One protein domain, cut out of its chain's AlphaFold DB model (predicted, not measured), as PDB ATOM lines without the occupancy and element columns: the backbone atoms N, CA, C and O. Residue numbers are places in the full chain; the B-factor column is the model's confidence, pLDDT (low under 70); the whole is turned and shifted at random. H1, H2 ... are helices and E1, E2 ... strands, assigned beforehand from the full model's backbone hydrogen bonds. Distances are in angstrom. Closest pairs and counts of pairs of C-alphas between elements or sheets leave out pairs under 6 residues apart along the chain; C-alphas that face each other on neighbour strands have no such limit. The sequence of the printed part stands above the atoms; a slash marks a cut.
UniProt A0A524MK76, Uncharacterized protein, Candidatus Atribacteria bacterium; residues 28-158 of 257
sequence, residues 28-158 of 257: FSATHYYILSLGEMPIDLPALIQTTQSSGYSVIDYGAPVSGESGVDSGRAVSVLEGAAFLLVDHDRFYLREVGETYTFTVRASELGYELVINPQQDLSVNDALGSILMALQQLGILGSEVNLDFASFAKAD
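This is residues 28 to 158 of the 257 residues of an uncharacterized protein of Candidatus Atribacteria bacterium (UniProt A0A524MK76). One twisted sheet of seven strands makes a wall; H1 and H3 cover one face of it, H1 over the E2 and E3 end and H3 over E5 and E6. Residues 66 to 75 stick out as a free loop, and short H2 only grazes the sheet. The printed part has 131 residues with three named helices and seven named strands, in the order E1 H1 E2 H2 E3 E4 E5 E6 H3 E7. The mixed sheet runs E2 E3 E4 E5 E6 E1 E7, and the class is mixed, helices and strands. The whole is compact, with a radius of gyration of the C-alphas of 15.5 A and spans of 47 by 35 by 29 A.

E1, residues 32 to 39, has two antiparallel neighbours, E7, residues 151 to 155, and E6, residues 113 to 120; N 33 and O 154 are 2.9 A apart, N 36 and O 116 2.8 A. H1, residues 45 to 54, is on the sheet at a height of 9.5 A, over E3, residues 85 to 90, and only just over E2, residues 58 to 62, with 3 C-alphas falling on E2. It runs along the strands, at 21 degrees to E3 on the local plane; its closest C-alphas to E2 are Gln 53 and Val 59, 6.6 A apart. Edge strand E2 is parallel to E3, with N 60 and O 87 2.8 A apart. E2, H2, residues 75 to 78, and E3 form a strand-helix-strand unit, two parallel neighbours with a helix between, with a right-handed crossover. E3, E4, residues 93 to 99, E5, residues 103 to 110, and E6 form a meander, each strand the antiparallel neighbour of the one before; N 88 and O 95 are 2.8 A apart, N 96 and O 107 2.9 A, N 106 and O 117 2.9 A. H3, residues 126 to 139, is on the same face as H1 at a height of 10.4 A, two layers with the sheet, and runs slantwise to the strands, at 57 degrees to E5 on the local plane; the closest C-alphas of E5 and H3 are Phe 105 and Ile 133, 7.7 A apart. E6, H3 and E7 form a split strand-helix-strand unit, with E1 between the strands and a right-handed crossover. In H1 and H3 every O i to N i+4 pair is within hydrogen-bond range; H2 is too short for one, and its one O i to N i+3 pair is out of range.

E1 begins at C-alpha 32 (8.533, -53.939, -5.765) and is 22.1 A long. H1 spans 14.0 A, E4 20.1 A, E5 21.0 A, E6 23.2 A and H3 19.8 A. E7 ends at C-alpha 155 (11.406, -52.871, -2.703).

The C-alphas of Glu 69 and Ser 125 are the farthest apart, 49.3 A. The printed part has no cut. The links from E2 to H2 and from H3 to E7 are long. Mean pLDDT of the printed part is 82.4; residues 63 to 82 and 144 to 149 are under 70.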
ATOM      1  N   PHE A  28       5.165 -60.334 -10.899       93.62
ATOM      2  CA  PHE A  28       5.599 -59.024 -10.424       93.62
ATOM      3  C   PHE A  28       4.747 -58.641  -9.215       93.62
ATOM      4  O   PHE A  28       3.523 -58.642  -9.300       93.62
ATOM      5  N   SER A  29       5.375 -58.329  -8.086       94.44
ATOM      6  CA  SER A  29       4.691 -57.923  -6.862       94.44
ATOM      7  C   SER A  29       4.443 -56.420  -6.824       94.44
ATOM      8  O   SER A  29       5.335 -55.632  -7.129       94.44
ATOM      9  N   ALA A  30       3.283 -56.018  -6.304       95.50
ATOM     10  CA  ALA A  30       2.926 -54.620  -6.054       95.50
ATOM     11  C   ALA A  30       3.899 -53.881  -5.113       95.50
ATOM     12  O   ALA A  30       3.932 -52.650  -5.068       95.50
ATOM     13  N   THR A  31       4.663 -54.632  -4.316       94.62
ATOM     14  CA  THR A  31       5.589 -54.100  -3.305       94.62
ATOM     15  C   THR A  31       6.971 -53.757  -3.859       94.62
ATOM     16  O   THR A  31       7.781 -53.159  -3.146       94.62
ATOM     17  N   HIS A  32       7.244 -54.122  -5.111       94.75
ATOM     18  CA  HIS A  32       8.533 -53.939  -5.765       94.75
ATOM     19  C   HIS A  32       8.355 -53.245  -7.112       94.75
ATOM     20  O   HIS A  32       7.278 -53.292  -7.698       94.75
ATOM     21  N   TYR A  33       9.413 -52.618  -7.602       95.19
ATOM     22  CA  TYR A  33       9.561 -52.316  -9.019       95.19
ATOM     23  C   TYR A  33      10.716 -53.132  -9.589       95.19
ATOM     24  O   TYR A  33      11.535 -53.704  -8.859       95.19
ATOM     25  N   TYR A  34      10.745 -53.204 -10.909       94.31
ATOM     26  CA  TYR A  34      11.553 -54.147 -11.653       94.31
ATOM     27  C   TYR A  34      12.273 -53.438 -12.781       94.31
ATOM     28  O   TYR A  34      11.659 -52.620 -13.456       94.31
ATOM     29  N   ILE A  35      13.546 -53.752 -12.985       93.88
ATOM     30  CA  ILE A  35      14.359 -53.213 -14.075       93.88
ATOM     31  C   ILE A  35      14.852 -54.384 -14.914       93.88
ATOM     32  O   ILE A  35      15.406 -55.344 -14.375       93.88
ATOM     33  N   LEU A  36      14.618 -54.304 -16.219       91.62
ATOM     34  CA  LEU A  36      14.985 -55.312 -17.200       91.62
ATOM     35  C   LEU A  36      15.872 -54.678 -18.261       91.62
ATOM     36  O   LEU A  36      15.508 -53.646 -18.824       91.62
ATOM     37  N   SER A  37      17.005 -55.301 -18.570       89.56
ATOM     38  CA  SER A  37      17.836 -54.832 -19.679       89.56
ATOM     39  C   SER A  37      17.128 -55.065 -21.019       89.56
ATOM     40  O   SER A  37      16.579 -56.136 -21.276       89.56
ATOM     41  N   LEU A  38      17.131 -54.046 -21.876       87.38
ATOM     42  CA  LEU A  38      16.761 -54.158 -23.289       87.38
ATOM     43  C   LEU A  38      18.001 -54.198 -24.193       87.38
ATOM     44  O   LEU A  38      17.884 -54.542 -25.366       87.38
ATOM     45  N   GLY A  39      19.181 -53.893 -23.640       86.00
ATOM     46  CA  GLY A  39      20.445 -53.815 -24.365       86.00
ATOM     47  C   GLY A  39      20.537 -52.604 -25.292       86.00
ATOM     48  O   GLY A  39      19.750 -51.656 -25.212       86.00
ATOM     49  N   GLU A  40      21.528 -52.631 -26.180       85.38
ATOM     50  CA  GLU A  40      21.670 -51.628 -27.231       85.38
ATOM     51  C   GLU A  40      20.560 -51.789 -28.275       85.38
ATOM     52  O   GLU A  40      20.327 -52.875 -28.809       85.38
ATOM     53  N   MET A  41      19.890 -50.686 -28.598       79.31
ATOM     54  CA  MET A  41      18.808 -50.664 -29.576       79.31
ATOM     55  C   MET A  41      19.113 -49.609 -30.646       79.31
ATOM     56  O   MET A  41      19.382 -48.454 -30.301       79.31
ATOM     57  N   PRO A  42      19.077 -49.954 -31.948       73.50
ATOM     58  CA  PRO A  42      19.268 -48.985 -33.020       73.50
ATOM     59  C   PRO A  42      17.997 -48.143 -33.176       73.50
ATOM     60  O   PRO A  42      17.101 -48.484 -33.947       73.50
ATOM     61  N   ILE A  43      17.900 -47.059 -32.410       81.56
ATOM     62  CA  ILE A  43      16.687 -46.243 -32.338       81.56
ATOM     63  C   ILE A  43      16.777 -45.075 -33.314       81.56
ATOM     64  O   ILE A  43      17.619 -44.189 -33.193       81.56
ATOM     65  N   ASP A  44      15.865 -45.069 -34.283       89.31
ATOM     66  CA  ASP A  44      15.601 -43.913 -35.135       89.31
ATOM     67  C   ASP A  44      14.695 -42.943 -34.360       89.31
ATOM     68  O   ASP A  44      13.469 -43.072 -34.366       89.31
ATOM     69  N   LEU A  45      15.308 -42.003 -33.630       89.50
ATOM     70  CA  LEU A  45      14.590 -41.030 -32.798       89.50
ATOM     71  C   LEU A  45      13.520 -40.240 -33.574       89.50
ATOM     72  O   LEU A  45      12.395 -40.156 -33.078       89.50
ATOM     73  N   PRO A  46      13.787 -39.699 -34.780       91.06
ATOM     74  CA  PRO A  46      12.742 -39.097 -35.608       91.06
ATOM     75  C   PRO A  46      11.541 -40.018 -35.862       91.06
ATOM     76  O   PRO A  46      10.393 -39.587 -35.712       91.06
ATOM     77  N   ALA A  47      11.780 -41.286 -36.210       92.06
ATOM     78  CA  ALA A  47      10.705 -42.253 -36.427       92.06
ATOM     79  C   ALA A  47       9.956 -42.591 -35.127       92.06
ATOM     80  O   ALA A  47       8.726 -42.709 -35.139       92.06
ATOM     81  N   LEU A  48      10.667 -42.695 -34.001       92.94
ATOM     82  CA  LEU A  48      10.082 -42.922 -32.681       92.94
ATOM     83  C   LEU A  48       9.178 -41.756 -32.264       92.94
ATOM     84  O   LEU A  48       8.041 -41.983 -31.849       92.94
ATOM     85  N   ILE A  49       9.639 -40.513 -32.421       92.31
ATOM     86  CA  ILE A  49       8.851 -39.301 -32.151       92.31
ATOM     87  C   ILE A  49       7.571 -39.314 -32.986       92.31
ATOM     88  O   ILE A  49       6.477 -39.140 -32.453       92.31
ATOM     89  N   GLN A  50       7.683 -39.569 -34.291       92.44
ATOM     90  CA  GLN A  50       6.520 -39.598 -35.173       92.44
ATOM     91  C   GLN A  50       5.525 -40.696 -34.768       92.44
ATOM     92  O   GLN A  50       4.316 -40.455 -34.716       92.44
ATOM     93  N   THR A  51       6.026 -41.895 -34.469       93.62
ATOM     94  CA  THR A  51       5.193 -43.052 -34.119       93.62
ATOM     95  C   THR A  51       4.496 -42.835 -32.777       93.62
ATOM     96  O   THR A  51       3.277 -42.982 -32.698       93.62
ATOM     97  N   THR A  52       5.216 -42.387 -31.748       92.06
ATOM     98  CA  THR A  52       4.650 -42.085 -30.420       92.06
ATOM     99  C   THR A  52       3.599 -40.976 -30.477       92.06
ATOM    100  O   THR A  52       2.510 -41.152 -29.929       92.06
ATOM    101  N   GLN A  53       3.847 -39.887 -31.215       91.44
ATOM    102  CA  GLN A  53       2.841 -38.840 -31.451       91.44
ATOM    103  C   GLN A  53       1.582 -39.401 -32.119       91.44
ATOM    104  O   GLN A  53       0.467 -39.087 -31.704       91.44
ATOM    105  N   SER A  54       1.743 -40.255 -33.137       92.25
ATOM    106  CA  SER A  54       0.609 -40.875 -33.835       92.25
ATOM    107  C   SER A  54      -0.187 -41.847 -32.956       92.25
ATOM    108  O   SER A  54      -1.394 -41.991 -33.144       92.25
ATOM    109  N   SER A  55       0.471 -42.445 -31.960       91.88
ATOM    110  CA  SER A  55      -0.132 -43.303 -30.935       91.88
ATOM    111  C   SER A  55      -0.742 -42.518 -29.766       91.88
ATOM    112  O   SER A  55      -1.267 -43.124 -28.837       91.88
ATOM    113  N   GLY A  56      -0.704 -41.180 -29.800       90.75
ATOM    114  CA  GLY A  56      -1.340 -40.313 -28.804       90.75
ATOM    115  C   GLY A  56      -0.474 -39.959 -27.591       90.75
ATOM    116  O   GLY A  56      -0.996 -39.381 -26.638       90.75
ATOM    117  N   TYR A  57       0.827 -40.262 -27.615       92.06
ATOM    118  CA  TYR A  57       1.749 -39.847 -26.554       92.06
ATOM    119  C   TYR A  57       2.007 -38.345 -26.642       92.06
ATOM    120  O   TYR A  57       2.164 -37.776 -27.727       92.06
ATOM    121  N   SER A  58       2.121 -37.700 -25.482       91.00
ATOM    122  CA  SER A  58       2.677 -36.347 -25.417       91.00
ATOM    123  C   SER A  58       4.181 -36.413 -25.670       91.00
ATOM    124  O   SER A  58       4.859 -37.230 -25.058       91.00
ATOM    125  N   VAL A  59       4.719 -35.562 -26.543       89.75
ATOM    126  CA  VAL A  59       6.166 -35.535 -26.810       89.75
ATOM    127  C   VAL A  59       6.782 -34.237 -26.315       89.75
ATOM    128  O   VAL A  59       6.297 -33.150 -26.632       89.75
ATOM    129  N   ILE A  60       7.855 -34.372 -25.541       87.31
ATOM    130  CA  ILE A  60       8.661 -33.286 -24.991       87.31
ATOM    131  C   ILE A  60      10.052 -33.397 -25.607       87.31
ATOM    132  O   ILE A  60      10.704 -34.423 -25.462       87.31
ATOM    133  N   ASP A  61      10.510 -32.339 -26.261       84.81
ATOM    134  CA  ASP A  61      11.861 -32.262 -26.816       84.81
ATOM    135  C   ASP A  61      12.683 -31.255 -26.000       84.81
ATOM    136  O   ASP A  61      12.437 -30.044 -26.038       84.81
ATOM    137  N   TYR A  62      13.617 -31.777 -25.207       78.38
ATOM    138  CA  TYR A  62      14.667 -31.015 -24.547       78.38
ATOM    139  C   TYR A  62      15.846 -30.897 -25.527       78.38
ATOM    140  O   TYR A  62      16.745 -31.733 -25.559       78.38
ATOM    141  N   GLY A  63      15.817 -29.847 -26.352       62.25
ATOM    142  CA  GLY A  63      16.861 -29.564 -27.342       62.25
ATOM    143  C   GLY A  63      18.251 -29.246 -26.754       62.25
ATOM    144  O   GLY A  63      18.445 -29.188 -25.538       62.25
ATOM    145  N   ALA A  64      19.212 -29.017 -27.666       46.81
ATOM    146  CA  ALA A  64      20.655 -28.816 -27.435       46.81
ATOM    147  C   ALA A  64      21.025 -27.951 -26.202       46.81
ATOM    148  O   ALA A  64      20.264 -27.038 -25.869       46.81
ATOM    149  N   PRO A  65      22.178 -28.191 -25.519       42.72
ATOM    150  CA  PRO A  65      22.491 -27.548 -24.249       42.72
ATOM    151  C   PRO A  65      22.413 -26.036 -24.400       42.72
ATOM    152  O   PRO A  65      23.010 -25.453 -25.305       42.72
ATOM    153  N   VAL A  66      21.688 -25.397 -23.486       41.38
ATOM    154  CA  VAL A  66      21.731 -23.948 -23.363       41.38
ATOM    155  C   VAL A  66      23.122 -23.609 -22.838       41.38
ATOM    156  O   VAL A  66      23.403 -23.718 -21.646       41.38
ATOM    157  N   SER A  67      24.033 -23.288 -23.754       34.12
ATOM    158  CA  SER A  67      25.322 -22.711 -23.411       34.12
ATOM    159  C   SER A  67      25.064 -21.370 -22.727       34.12
ATOM    160  O   SER A  67      24.596 -20.431 -23.366       34.12
ATOM    161  N   GLY A  68      25.388 -21.283 -21.439       33.75
ATOM    162  CA  GLY A  68      25.458 -20.020 -20.710       33.75
ATOM    163  C   GLY A  68      24.150 -19.571 -20.055       33.75
ATOM    164  O   GLY A  68      23.133 -19.360 -20.705       33.75
ATOM    165  N   GLU A  69      24.235 -19.390 -18.735       36.09
ATOM    166  CA  GLU A  69      23.525 -18.379 -17.942       36.09
ATOM    167  C   GLU A  69      22.118 -17.967 -18.420       36.09
ATOM    168  O   GLU A  69      21.860 -16.825 -18.798       36.09
ATOM    169  N   SER A  70      21.149 -18.870 -18.319       32.91
ATOM    170  CA  SER A  70      19.769 -18.498 -17.990       32.91
ATOM    171  C   SER A  70      19.054 -19.704 -17.413       32.91
ATOM    172  O   SER A  70      19.218 -20.819 -17.894       32.91
ATOM    173  N   GLY A  71      18.351 -19.454 -16.309       36.00
ATOM    174  CA  GLY A  71      17.877 -20.449 -15.358       36.00
ATOM    175  C   GLY A  71      17.281 -21.699 -15.991       36.00
ATOM    176  O   GLY A  71      16.524 -21.623 -16.954       36.00
ATOM    177  N   VAL A  72      17.626 -22.836 -15.384       41.53
ATOM    178  CA  VAL A  72      16.965 -24.133 -15.541       41.53
ATOM    179  C   VAL A  72      15.465 -23.893 -15.706       41.53
ATOM    180  O   VAL A  72      14.805 -23.496 -14.742       41.53
ATOM    181  N   ASP A  73      14.937 -24.093 -16.918       44.41
ATOM    182  CA  ASP A  73      13.504 -24.008 -17.225       44.41
ATOM    183  C   ASP A  73      12.804 -25.226 -16.600       44.41
ATOM    184  O   ASP A  73      12.388 -26.185 -17.247       44.41
ATOM    185  N   SER A  74      12.787 -25.210 -15.272       44.47
ATOM    186  CA  SER A  74      12.288 -26.239 -14.363       44.47
ATOM    187  C   SER A  74      10.759 -26.229 -14.305       44.47
ATOM    188  O   SER A  74      10.154 -27.169 -13.803       44.47
ATOM    189  N   GLY A  75      10.118 -25.196 -14.867       38.75
ATOM    190  CA  GLY A  75       8.664 -25.049 -14.906       38.75
ATOM    191  C   GLY A  75       7.985 -25.732 -16.095       38.75
ATOM    192  O   GLY A  75       6.811 -26.082 -15.997       38.75
ATOM    193  N   ARG A  76       8.691 -25.948 -17.214       42.00
ATOM    194  CA  ARG A  76       8.073 -26.442 -18.457       42.00
ATOM    195  C   ARG A  76       7.914 -27.968 -18.511       42.00
ATOM    196  O   ARG A  76       7.014 -28.452 -19.192       42.00
ATOM    197  N   ALA A  77       8.728 -28.716 -17.761       49.22
ATOM    198  CA  ALA A  77       8.642 -30.176 -17.686       49.22
ATOM    199  C   ALA A  77       7.457 -30.673 -16.839       49.22
ATOM    200  O   ALA A  77       6.781 -31.620 -17.228       49.22
ATOM    201  N   VAL A  78       7.169 -30.032 -15.700       49.94
ATOM    202  CA  VAL A  78       6.346 -30.646 -14.637       49.94
ATOM    203  C   VAL A  78       4.910 -30.954 -15.077       49.94
ATOM    204  O   VAL A  78       4.430 -32.048 -14.811       49.94
ATOM    205  N   SER A  79       4.236 -30.063 -15.814       48.19
ATOM    206  CA  SER A  79       2.832 -30.287 -16.206       48.19
ATOM    207  C   SER A  79       2.642 -31.356 -17.289       48.19
ATOM    208  O   SER A  79       1.559 -31.921 -17.403       48.19
ATOM    209  N   VAL A  80       3.661 -31.640 -18.112       53.00
ATOM    210  CA  VAL A  80       3.575 -32.694 -19.144       53.00
ATOM    211  C   VAL A  80       3.912 -34.068 -18.553       53.00
ATOM    212  O   VAL A  80       3.365 -35.080 -18.988       53.00
ATOM    213  N   LEU A  81       4.716 -34.095 -17.484       65.38
ATOM    214  CA  LEU A  81       4.994 -35.292 -16.685       65.38
ATOM    215  C   LEU A  81       3.777 -35.781 -15.873       65.38
ATOM    216  O   LEU A  81       3.861 -36.830 -15.241       65.38
ATOM    217  N   GLU A  82       2.645 -35.072 -15.885       67.94
ATOM    218  CA  GLU A  82       1.377 -35.527 -15.284       67.94
ATOM    219  C   GLU A  82       0.518 -36.361 -16.254       67.94
ATOM    220  O   GLU A  82      -0.479 -36.961 -15.850       67.94
ATOM    221  N   GLY A  83       0.893 -36.423 -17.539       72.31
ATOM    222  CA  GLY A  83       0.185 -37.204 -18.550       72.31
ATOM    223  C   GLY A  83       0.298 -38.719 -18.342       72.31
ATOM    224  O   GLY A  83       1.303 -39.227 -17.837       72.31
ATOM    225  N   ALA A  84      -0.730 -39.447 -18.797       85.00
ATOM    226  CA  ALA A  84      -0.763 -40.909 -18.747       85.00
ATOM    227  C   ALA A  84       0.276 -41.561 -19.672       85.00
ATOM    228  O   ALA A  84       0.741 -42.651 -19.380       85.00
ATOM    229  N   ALA A  85       0.668 -40.906 -20.767       92.25
ATOM    230  CA  ALA A  85       1.648 -41.440 -21.706       92.25
ATOM    231  C   ALA A  85       2.466 -40.303 -22.332       92.25
ATOM    232  O   ALA A  85       1.900 -39.376 -22.926       92.25
ATOM    233  N   PHE A  86       3.793 -40.358 -22.204       92.81
ATOM    234  CA  PHE A  86       4.675 -39.371 -22.822       92.81
ATOM    235  C   PHE A  86       6.022 -39.953 -23.262       92.81
ATOM    236  O   PHE A  86       6.503 -40.946 -22.719       92.81
ATOM    237  N   LEU A  87       6.633 -39.282 -24.235       93.75
ATOM    238  CA  LEU A  87       8.016 -39.454 -24.660       93.75
ATOM    239  C   LEU A  87       8.761 -38.145 -24.389       93.75
ATOM    240  O   LEU A  87       8.387 -37.099 -24.917       93.75
ATOM    241  N   LEU A  88       9.819 -38.197 -23.591       92.75
ATOM    242  CA  LEU A  88      10.780 -37.110 -23.470       92.75
ATOM    243  C   LEU A  88      12.033 -37.482 -24.253       92.75
ATOM    244  O   LEU A  88      12.587 -38.555 -24.040       92.75
ATOM    245  N   VAL A  89      12.470 -36.600 -25.141       92.06
ATOM    246  CA  VAL A  89      13.725 -36.716 -25.888       92.06
ATOM    247  C   VAL A  89      14.685 -35.663 -25.355       92.06
ATOM    248  O   VAL A  89      14.301 -34.507 -25.188       92.06
ATOM    249  N   ASP A  90      15.907 -36.075 -25.042       89.31
ATOM    250  CA  ASP A  90      16.998 -35.200 -24.621       89.31
ATOM    251  C   ASP A  90      18.241 -35.618 -25.405       89.31
ATOM    252  O   ASP A  90      18.861 -36.640 -25.109       89.31
ATOM    253  N   HIS A  91      18.557 -34.855 -26.456       86.50
ATOM    254  CA  HIS A  91      19.578 -35.200 -27.453       86.50
ATOM    255  C   HIS A  91      19.336 -36.535 -28.167       86.50
ATOM    256  O   HIS A  91      18.391 -36.676 -28.938       86.50
ATOM    257  N   ASP A  92      20.238 -37.489 -27.956       88.50
ATOM    258  CA  ASP A  92      20.261 -38.842 -28.494       88.50
ATOM    259  C   ASP A  92      19.616 -39.862 -27.541       88.50
ATOM    260  O   ASP A  92      19.550 -41.054 -27.849       88.50
ATOM    261  N   ARG A  93      19.102 -39.394 -26.398       91.88
ATOM    262  CA  ARG A  93      18.439 -40.206 -25.379       91.88
ATOM    263  C   ARG A  93      16.949 -39.933 -25.359       91.88
ATOM    264  O   ARG A  93      16.479 -38.842 -25.687       91.88
ATOM    265  N   PHE A  94      16.198 -40.919 -24.890       94.06
ATOM    266  CA  PHE A  94      14.795 -40.719 -24.573       94.06
ATOM    267  C   PHE A  94      14.378 -41.426 -23.287       94.06
ATOM    268  O   PHE A  94      15.027 -42.348 -22.791       94.06
ATOM    269  N   TYR A  95      13.245 -40.967 -22.777       95.00
ATOM    270  CA  TYR A  95      12.510 -41.526 -21.662       95.00
ATOM    271  C   TYR A  95      11.047 -41.628 -22.082       95.00
ATOM    272  O   TYR A  95      10.355 -40.619 -22.238       95.00
ATOM    273  N   LEU A  96      10.585 -42.849 -22.313       95.88
ATOM    274  CA  LEU A  96       9.195 -43.155 -22.622       95.88
ATOM    275  C   LEU A  96       8.527 -43.648 -21.346       95.88
ATOM    276  O   LEU A  96       9.033 -44.585 -20.739       95.88
ATOM    277  N   ARG A  97       7.381 -43.084 -20.971       96.00
ATOM    278  CA  ARG A  97       6.584 -43.567 -19.840       96.00
ATOM    279  C   ARG A  97       5.136 -43.746 -20.239       96.00
ATOM    280  O   ARG A  97       4.555 -42.872 -20.882       96.00
ATOM    281  N   GLU A  98       4.542 -44.833 -19.770       95.50
ATOM    282  CA  GLU A  98       3.106 -45.065 -19.822       95.50
ATOM    283  C   GLU A  98       2.600 -45.528 -18.456       95.50
ATOM    284  O   GLU A  98       3.094 -46.490 -17.865       95.50
ATOM    285  N   VAL A  99       1.610 -44.806 -17.951       93.81
ATOM    286  CA  VAL A  99       0.926 -45.019 -16.682       93.81
ATOM    287  C   VAL A  99      -0.399 -45.709 -16.988       93.81
ATOM    288  O   VAL A  99      -1.341 -45.084 -17.477       93.81
ATOM    289  N   GLY A 100      -0.466 -47.006 -16.704       91.94
ATOM    290  CA  GLY A 100      -1.692 -47.792 -16.759       91.94
ATOM    291  C   GLY A 100      -2.376 -47.897 -15.396       91.94
ATOM    292  O   GLY A 100      -1.848 -47.483 -14.364       91.94
ATOM    293  N   GLU A 101      -3.563 -48.505 -15.377       90.94
ATOM    294  CA  GLU A 101      -4.313 -48.735 -14.132       90.94
ATOM    295  C   GLU A 101      -3.632 -49.761 -13.211       90.94
ATOM    296  O   GLU A 101      -3.737 -49.675 -11.989       90.94
ATOM    297  N   THR A 102      -2.947 -50.749 -13.791       94.69
ATOM    298  CA  THR A 102      -2.389 -51.901 -13.067       94.69
ATOM    299  C   THR A 102      -0.873 -51.861 -12.922       94.69
ATOM    300  O   THR A 102      -0.336 -52.495 -12.012       94.69
ATOM    301  N   TYR A 103      -0.185 -51.133 -13.797       95.62
ATOM    302  CA  TYR A 103       1.248 -50.880 -13.734       95.62
ATOM    303  C   TYR A 103       1.599 -49.602 -14.494       95.62
ATOM    304  O   TYR A 103       0.899 -49.195 -15.418       95.62
ATOM    305  N   THR A 104       2.723 -49.001 -14.129       96.38
ATOM    306  CA  THR A 104       3.452 -48.039 -14.958       96.38
ATOM    307  C   THR A 104       4.662 -48.736 -15.560       96.38
ATOM    308  O   THR A 104       5.338 -49.497 -14.863       96.38
ATOM    309  N   PHE A 105       4.957 -48.472 -16.830       97.00
ATOM    310  CA  PHE A 105       6.230 -48.865 -17.417       97.00
ATOM    311  C   PHE A 105       6.986 -47.668 -17.981       97.00
ATOM    312  O   PHE A 105       6.393 -46.690 -18.442       97.00
ATOM    313  N   THR A 106       8.309 -47.783 -17.955       97.19
ATOM    314  CA  THR A 106       9.229 -46.772 -18.460       97.19
ATOM    315  C   THR A 106      10.304 -47.438 -19.303       97.19
ATOM    316  O   THR A 106      10.904 -48.407 -18.854       97.19
ATOM    317  N   VAL A 107      10.602 -46.897 -20.482       96.12
ATOM    318  CA  VAL A 107      11.826 -47.221 -21.228       96.12
ATOM    319  C   VAL A 107      12.769 -46.035 -21.154       96.12
ATOM    320  O   VAL A 107      12.373 -44.913 -21.470       96.12
ATOM    321  N   ARG A 108      14.006 -46.278 -20.726       95.56
ATOM    322  CA  ARG A 108      15.016 -45.233 -20.523       95.56
ATOM    323  C   ARG A 108      16.421 -45.744 -20.801       95.56
ATOM    324  O   ARG A 108      16.645 -46.952 -20.792       95.56
ATOM    325  N   ALA A 109      17.340 -44.817 -21.045       94.44
ATOM    326  CA  ALA A 109      18.750 -45.132 -21.230       94.44
ATOM    327  C   ALA A 109      19.371 -45.743 -19.958       94.44
ATOM    328  O   ALA A 109      18.935 -45.466 -18.837       94.44
ATOM    329  N   SER A 110      20.399 -46.561 -20.144       92.56
ATOM    330  CA  SER A 110      21.230 -47.161 -19.103       92.56
ATOM    331  C   SER A 110      22.680 -47.265 -19.590       92.56
ATOM    332  O   SER A 110      22.957 -47.103 -20.776       92.56
ATOM    333  N   GLU A 111      23.611 -47.594 -18.690       88.94
ATOM    334  CA  GLU A 111      25.041 -47.769 -19.019       88.94
ATOM    335  C   GLU A 111      25.283 -48.767 -20.171       88.94
ATOM    336  O   GLU A 111      26.279 -48.670 -20.883       88.94
ATOM    337  N   LEU A 112      24.383 -49.741 -20.360       86.56
ATOM    338  CA  LEU A 112      24.512 -50.818 -21.350       86.56
ATOM    339  C   LEU A 112      23.478 -50.715 -22.486       86.56
ATOM    340  O   LEU A 112      23.146 -51.721 -23.117       86.56
ATOM    341  N   GLY A 113      22.940 -49.517 -22.726       90.69
ATOM    342  CA  GLY A 113      21.949 -49.250 -23.765       90.69
ATOM    343  C   GLY A 113      20.651 -48.725 -23.169       90.69
ATOM    344  O   GLY A 113      20.581 -47.578 -22.744       90.69
ATOM    345  N   TYR A 114      19.602 -49.542 -23.173       92.31
ATOM    346  CA  TYR A 114      18.302 -49.173 -22.622       92.31
ATOM    347  C   TYR A 114      17.780 -50.230 -21.658       92.31
ATOM    348  O   TYR A 114      18.122 -51.412 -21.731       92.31
ATOM    349  N   GLU A 115      16.902 -49.799 -20.765       93.56
ATOM    350  CA  GLU A 115      16.216 -50.652 -19.809       93.56
ATOM    351  C   GLU A 115      14.715 -50.366 -19.776       93.56
ATOM    352  O   GLU A 115      14.251 -49.255 -20.054       93.56
ATOM    353  N   LEU A 116      13.961 -51.402 -19.426       94.75
ATOM    354  CA  LEU A 116      12.541 -51.361 -19.134       94.75
ATOM    355  C   LEU A 116      12.350 -51.403 -17.619       94.75
ATOM    356  O   LEU A 116      12.708 -52.382 -16.967       94.75
ATOM    357  N   VAL A 117      11.722 -50.372 -17.072       96.25
ATOM    358  CA  VAL A 117      11.265 -50.338 -15.687       96.25
ATOM    359  C   VAL A 117       9.787 -50.684 -15.642       96.25
ATOM    360  O   VAL A 117       8.995 -50.119 -16.393       96.25
ATOM    361  N   ILE A 118       9.399 -51.576 -14.737       96.50
ATOM    362  CA  ILE A 118       8.009 -51.951 -14.486       96.50
ATOM    363  C   ILE A 118       7.711 -51.700 -13.016       96.50
ATOM    364  O   ILE A 118       8.325 -52.291 -12.129       96.50
ATOM    365  N   ASN A 119       6.734 -50.842 -12.766       96.38
ATOM    366  CA  ASN A 119       6.217 -50.526 -11.447       96.38
ATOM    367  C   ASN A 119       4.768 -51.035 -11.377       96.38
ATOM    368  O   ASN A 119       3.907 -50.390 -11.962       96.38
ATOM    369  N   PRO A 120       4.481 -52.186 -10.739       96.50
ATOM    370  CA  PRO A 120       3.129 -52.734 -10.604       96.50
ATOM    371  C   PRO A 120       2.352 -52.112  -9.444       96.50
ATOM    372  O   PRO A 120       2.890 -51.923  -8.355       96.50
ATOM    373  N   GLN A 121       1.055 -51.886  -9.617       95.69
ATOM    374  CA  GLN A 121       0.160 -51.313  -8.599       95.69
ATOM    375  C   GLN A 121      -0.613 -52.415  -7.864       95.69
ATOM    376  O   GLN A 121      -1.195 -52.189  -6.806       95.69
ATOM    377  N   GLN A 122      -0.555 -53.626  -8.409       95.56
ATOM    378  CA  GLN A 122      -1.067 -54.868  -7.857       95.56
ATOM    379  C   GLN A 122      -0.139 -56.013  -8.280       95.56
ATOM    380  O   GLN A 122       0.743 -55.815  -9.114       95.56
ATOM    381  N   ASP A 123      -0.321 -57.205  -7.718       95.44
ATOM    382  CA  ASP A 123       0.443 -58.370  -8.160       95.44
ATOM    383  C   ASP A 123       0.006 -58.777  -9.580       95.44
ATOM    384  O   ASP A 123      -1.190 -58.868  -9.874       95.44
ATOM    385  N   LEU A 124       0.973 -59.013 -10.469       94.25
ATOM    386  CA  LEU A 124       0.753 -59.298 -11.888       94.25
ATOM    387  C   LEU A 124       1.455 -60.581 -12.318       94.25
ATOM    388  O   LEU A 124       2.553 -60.889 -11.863       94.25
ATOM    389  N   SER A 125       0.848 -61.291 -13.263       93.88
ATOM    390  CA  SER A 125       1.518 -62.342 -14.034       93.88
ATOM    391  C   SER A 125       2.626 -61.719 -14.882       93.88
ATOM    392  O   SER A 125       2.362 -60.801 -15.663       93.88
ATOM    393  N   VAL A 126       3.859 -62.219 -14.745       90.12
ATOM    394  CA  VAL A 126       5.005 -61.702 -15.517       90.12
ATOM    395  C   VAL A 126       4.770 -61.852 -17.015       90.12
ATOM    396  O   VAL A 126       5.003 -60.909 -17.765       90.12
ATOM    397  N   ASN A 127       4.254 -63.003 -17.446       88.06
ATOM    398  CA  ASN A 127       4.018 -63.276 -18.864       88.06
ATOM    399  C   ASN A 127       2.979 -62.327 -19.469       88.06
ATOM    400  O   ASN A 127       3.173 -61.848 -20.584       88.06
ATOM    401  N   ASP A 128       1.903 -62.029 -18.738       89.19
ATOM    402  CA  ASP A 128       0.831 -61.167 -19.249       89.19
ATOM    403  C   ASP A 128       1.271 -59.698 -19.290       89.19
ATOM    404  O   ASP A 128       1.031 -58.999 -20.280       89.19
ATOM    405  N   ALA A 129       1.962 -59.238 -18.240       92.25
ATOM    406  CA  ALA A 129       2.497 -57.882 -18.169       92.25
ATOM    407  C   ALA A 129       3.578 -57.654 -19.237       92.25
ATOM    408  O   ALA A 129       3.449 -56.739 -20.049       92.25
ATOM    409  N   LEU A 130       4.598 -58.519 -19.302       90.94
ATOM    410  CA  LEU A 130       5.656 -58.407 -20.311       90.94
ATOM    411  C   LEU A 130       5.116 -58.589 -21.725       90.94
ATOM    412  O   LEU A 130       5.497 -57.829 -22.603       90.94
ATOM    413  N   GLY A 131       4.211 -59.542 -21.962       90.12
ATOM    414  CA  GLY A 131       3.605 -59.728 -23.281       90.12
ATOM    415  C   GLY A 131       2.919 -58.456 -23.779       90.12
ATOM    416  O   GLY A 131       3.138 -58.042 -24.917       90.12
ATOM    417  N   SER A 132       2.160 -57.792 -22.904       91.75
ATOM    418  CA  SER A 132       1.478 -56.533 -23.224       91.75
ATOM    419  C   SER A 132       2.463 -55.393 -23.499       91.75
ATOM    420  O   SER A 132       2.348 -54.715 -24.519       91.75
ATOM    421  N   ILE A 133       3.465 -55.219 -22.631       94.00
ATOM    422  CA  ILE A 133       4.476 -54.162 -22.770       94.00
ATOM    423  C   ILE A 133       5.298 -54.372 -24.041       94.00
ATOM    424  O   ILE A 133       5.443 -53.454 -24.841       94.00
ATOM    425  N   LEU A 134       5.813 -55.581 -24.272       90.38
ATOM    426  CA  LEU A 134       6.652 -55.867 -25.435       90.38
ATOM    427  C   LEU A 134       5.880 -55.676 -26.745       90.38
ATOM    428  O   LEU A 134       6.438 -55.157 -27.709       90.38
ATOM    429  N   MET A 135       4.586 -56.013 -26.782       90.62
ATOM    430  CA  MET A 135       3.736 -55.696 -27.931       90.62
ATOM    431  C   MET A 135       3.619 -54.185 -28.167       90.62
ATOM    432  O   MET A 135       3.726 -53.750 -29.315       90.62
ATOM    433  N   ALA A 136       3.429 -53.383 -27.115       91.81
ATOM    434  CA  ALA A 136       3.383 -51.925 -27.230       91.81
ATOM    435  C   ALA A 136       4.723 -51.357 -27.732       91.81
ATOM    436  O   ALA A 136       4.759 -50.604 -28.705       91.81
ATOM    437  N   LEU A 137       5.845 -51.793 -27.153       91.88
ATOM    438  CA  LEU A 137       7.183 -51.360 -27.567       91.88
ATOM    439  C   LEU A 137       7.512 -51.768 -29.011       91.88
ATOM    440  O   LEU A 137       8.140 -51.001 -29.741       91.88
ATOM    441  N   GLN A 138       7.055 -52.940 -29.457       88.69
ATOM    442  CA  GLN A 138       7.189 -53.367 -30.849       88.69
ATOM    443  C   GLN A 138       6.394 -52.461 -31.800       88.69
ATOM    444  O   GLN A 138       6.894 -52.111 -32.867       88.69
ATOM    445  N   GLN A 139       5.176 -52.056 -31.426       89.69
ATOM    446  CA  GLN A 139       4.362 -51.129 -32.224       89.69
ATOM    447  C   GLN A 139       4.992 -49.738 -32.329       89.69
ATOM    448  O   GLN A 139       4.842 -49.080 -33.355       89.69
ATOM    449  N   LEU A 140       5.722 -49.313 -31.295       90.56
ATOM    450  CA  LEU A 140       6.482 -48.062 -31.288       90.56
ATOM    451  C   LEU A 140       7.835 -48.160 -32.010       90.56
ATOM    452  O   LEU A 140       8.514 -47.147 -32.155       90.56
ATOM    453  N   GLY A 141       8.231 -49.353 -32.466       87.31
ATOM    454  CA  GLY A 141       9.506 -49.578 -33.150       87.31
ATOM    455  C   GLY A 141      10.729 -49.552 -32.228       87.31
ATOM    456  O   GLY A 141      11.833 -49.320 -32.705       87.31
ATOM    457  N   ILE A 142      10.542 -49.771 -30.923       86.44
ATOM    458  CA  ILE A 142      11.613 -49.700 -29.916       86.44
ATOM    459  C   ILE A 142      12.397 -51.014 -29.840       86.44
ATOM    460  O   ILE A 142      13.607 -50.994 -29.656       86.44
ATOM    461  N   LEU A 143      11.730 -52.162 -29.988       80.62
ATOM    462  CA  LEU A 143      12.373 -53.464 -29.791       80.62
ATOM    463  C   LEU A 143      13.156 -53.949 -31.020       80.62
ATOM    464  O   LEU A 143      12.625 -54.001 -32.133       80.62
ATOM    465  N   GLY A 144      14.393 -54.392 -30.770       62.81
ATOM    466  CA  GLY A 144      15.217 -55.175 -31.695       62.81
ATOM    467  C   GLY A 144      14.919 -56.684 -31.654       62.81
ATOM    468  O   GLY A 144      13.955 -57.138 -31.041       62.81
ATOM    469  N   SER A 145      15.750 -57.486 -32.329       53.59
ATOM    470  CA  SER A 145      15.555 -58.939 -32.471       53.59
ATOM    471  C   SER A 145      15.982 -59.778 -31.261       53.59
ATOM    472  O   SER A 145      15.643 -60.958 -31.206       53.59
ATOM    473  N   GLU A 146      16.718 -59.203 -30.310       55.06
ATOM    474  CA  GLU A 146      17.256 -59.905 -29.143       55.06
ATOM    475  C   GLU A 146      16.990 -59.072 -27.885       55.06
ATOM    476  O   GLU A 146      17.363 -57.906 -27.826       55.06
ATOM    477  N   VAL A 147      16.321 -59.662 -26.891       59.84
ATOM    478  CA  VAL A 147      16.102 -59.044 -25.577       59.84
ATOM    479  C   VAL A 147      16.767 -59.944 -24.546       59.84
ATOM    480  O   VAL A 147      16.315 -61.070 -24.326       59.84
ATOM    481  N   ASN A 148      17.857 -59.472 -23.937       62.53
ATOM    482  CA  ASN A 148      18.477 -60.165 -22.813       62.53
ATOM    483  C   ASN A 148      17.841 -59.675 -21.508       62.53
ATOM    484  O   ASN A 148      18.166 -58.599 -21.018       62.53
ATOM    485  N   LEU A 149      16.920 -60.468 -20.961       64.12
ATOM    486  CA  LEU A 149      16.170 -60.125 -19.755       64.12
ATOM    487  C   LEU A 149      16.971 -60.461 -18.491       64.12
ATOM    488  O   LEU A 149      16.579 -61.327 -17.708       64.12
ATOM    489  N   ASP A 150      18.086 -59.761 -18.286       73.12
ATOM    490  CA  ASP A 150      18.670 -59.652 -16.952       73.12
ATOM    491  C   ASP A 150      17.758 -58.768 -16.098       73.12
ATOM    492  O   ASP A 150      17.300 -57.710 -16.540       73.12
ATOM    493  N   PHE A 151      17.454 -59.235 -14.889       77.12
ATOM    494  CA  PHE A 151      16.392 -58.691 -14.054       77.12
ATOM    495  C   PHE A 151      16.922 -58.253 -12.692       77.12
ATOM    496  O   PHE A 151      17.557 -59.030 -11.977       77.12
ATOM    497  N   ALA A 152      16.586 -57.028 -12.303       88.12
ATOM    498  CA  ALA A 152      16.752 -56.530 -10.947       88.12
ATOM    499  C   ALA A 152      15.391 -56.154 -10.355       88.12
ATOM    500  O   ALA A 152      14.488 -55.701 -11.058       88.12
ATOM    501  N   SER A 153      15.246 -56.325  -9.040       90.69
ATOM    502  CA  SER A 153      14.042 -55.933  -8.310       90.69
ATOM    503  C   SER A 153      14.397 -55.129  -7.073       90.69
ATOM    504  O   SER A 153      15.404 -55.398  -6.415       90.69
ATOM    505  N   PHE A 154      13.550 -54.161  -6.752       91.19
ATOM    506  CA  PHE A 154      13.777 -53.228  -5.660       91.19
ATOM    507  C   PHE A 154      12.483 -53.022  -4.886       91.19
ATOM    508  O   PHE A 154      11.424 -52.801  -5.473       91.19
ATOM    509  N   ALA A 155      12.559 -53.100  -3.559       91.00
ATOM    510  CA  ALA A 155      11.406 -52.871  -2.703       91.00
ATOM    511  C   ALA A 155      11.055 -51.378  -2.676       91.00
ATOM    512  O   ALA A 155      11.898 -50.541  -2.356       91.00
ATOM    513  N   LYS A 156       9.788 -51.035  -2.920       90.38
ATOM    514  CA  LYS A 156       9.319 -49.634  -2.918       90.38
ATOM    515  C   LYS A 156       9.439 -48.958  -1.555       90.38
ATOM    516  O   LYS A 156       9.575 -47.745  -1.463       90.38
ATOM    517  N   ALA A 157       9.360 -49.753  -0.488       86.81
ATOM    518  CA  ALA A 157       9.452 -49.281   0.888       86.81
ATOM    519  C   ALA A 157      10.900 -49.165   1.401       86.81
ATOM    520  O   ALA A 157      11.097 -48.814   2.568       86.81
ATOM    521  N   ASP A 158      11.913 -49.476   0.583       82.44
ATOM    522  CA  ASP A 158      13.306 -49.332   0.999       82.44
ATOM    523  C   ASP A 158      13.715 -47.855   1.043       82.44
ATOM    524  O   ASP A 158      13.991 -47.213   0.031       82.44
TER     525      ASP A 158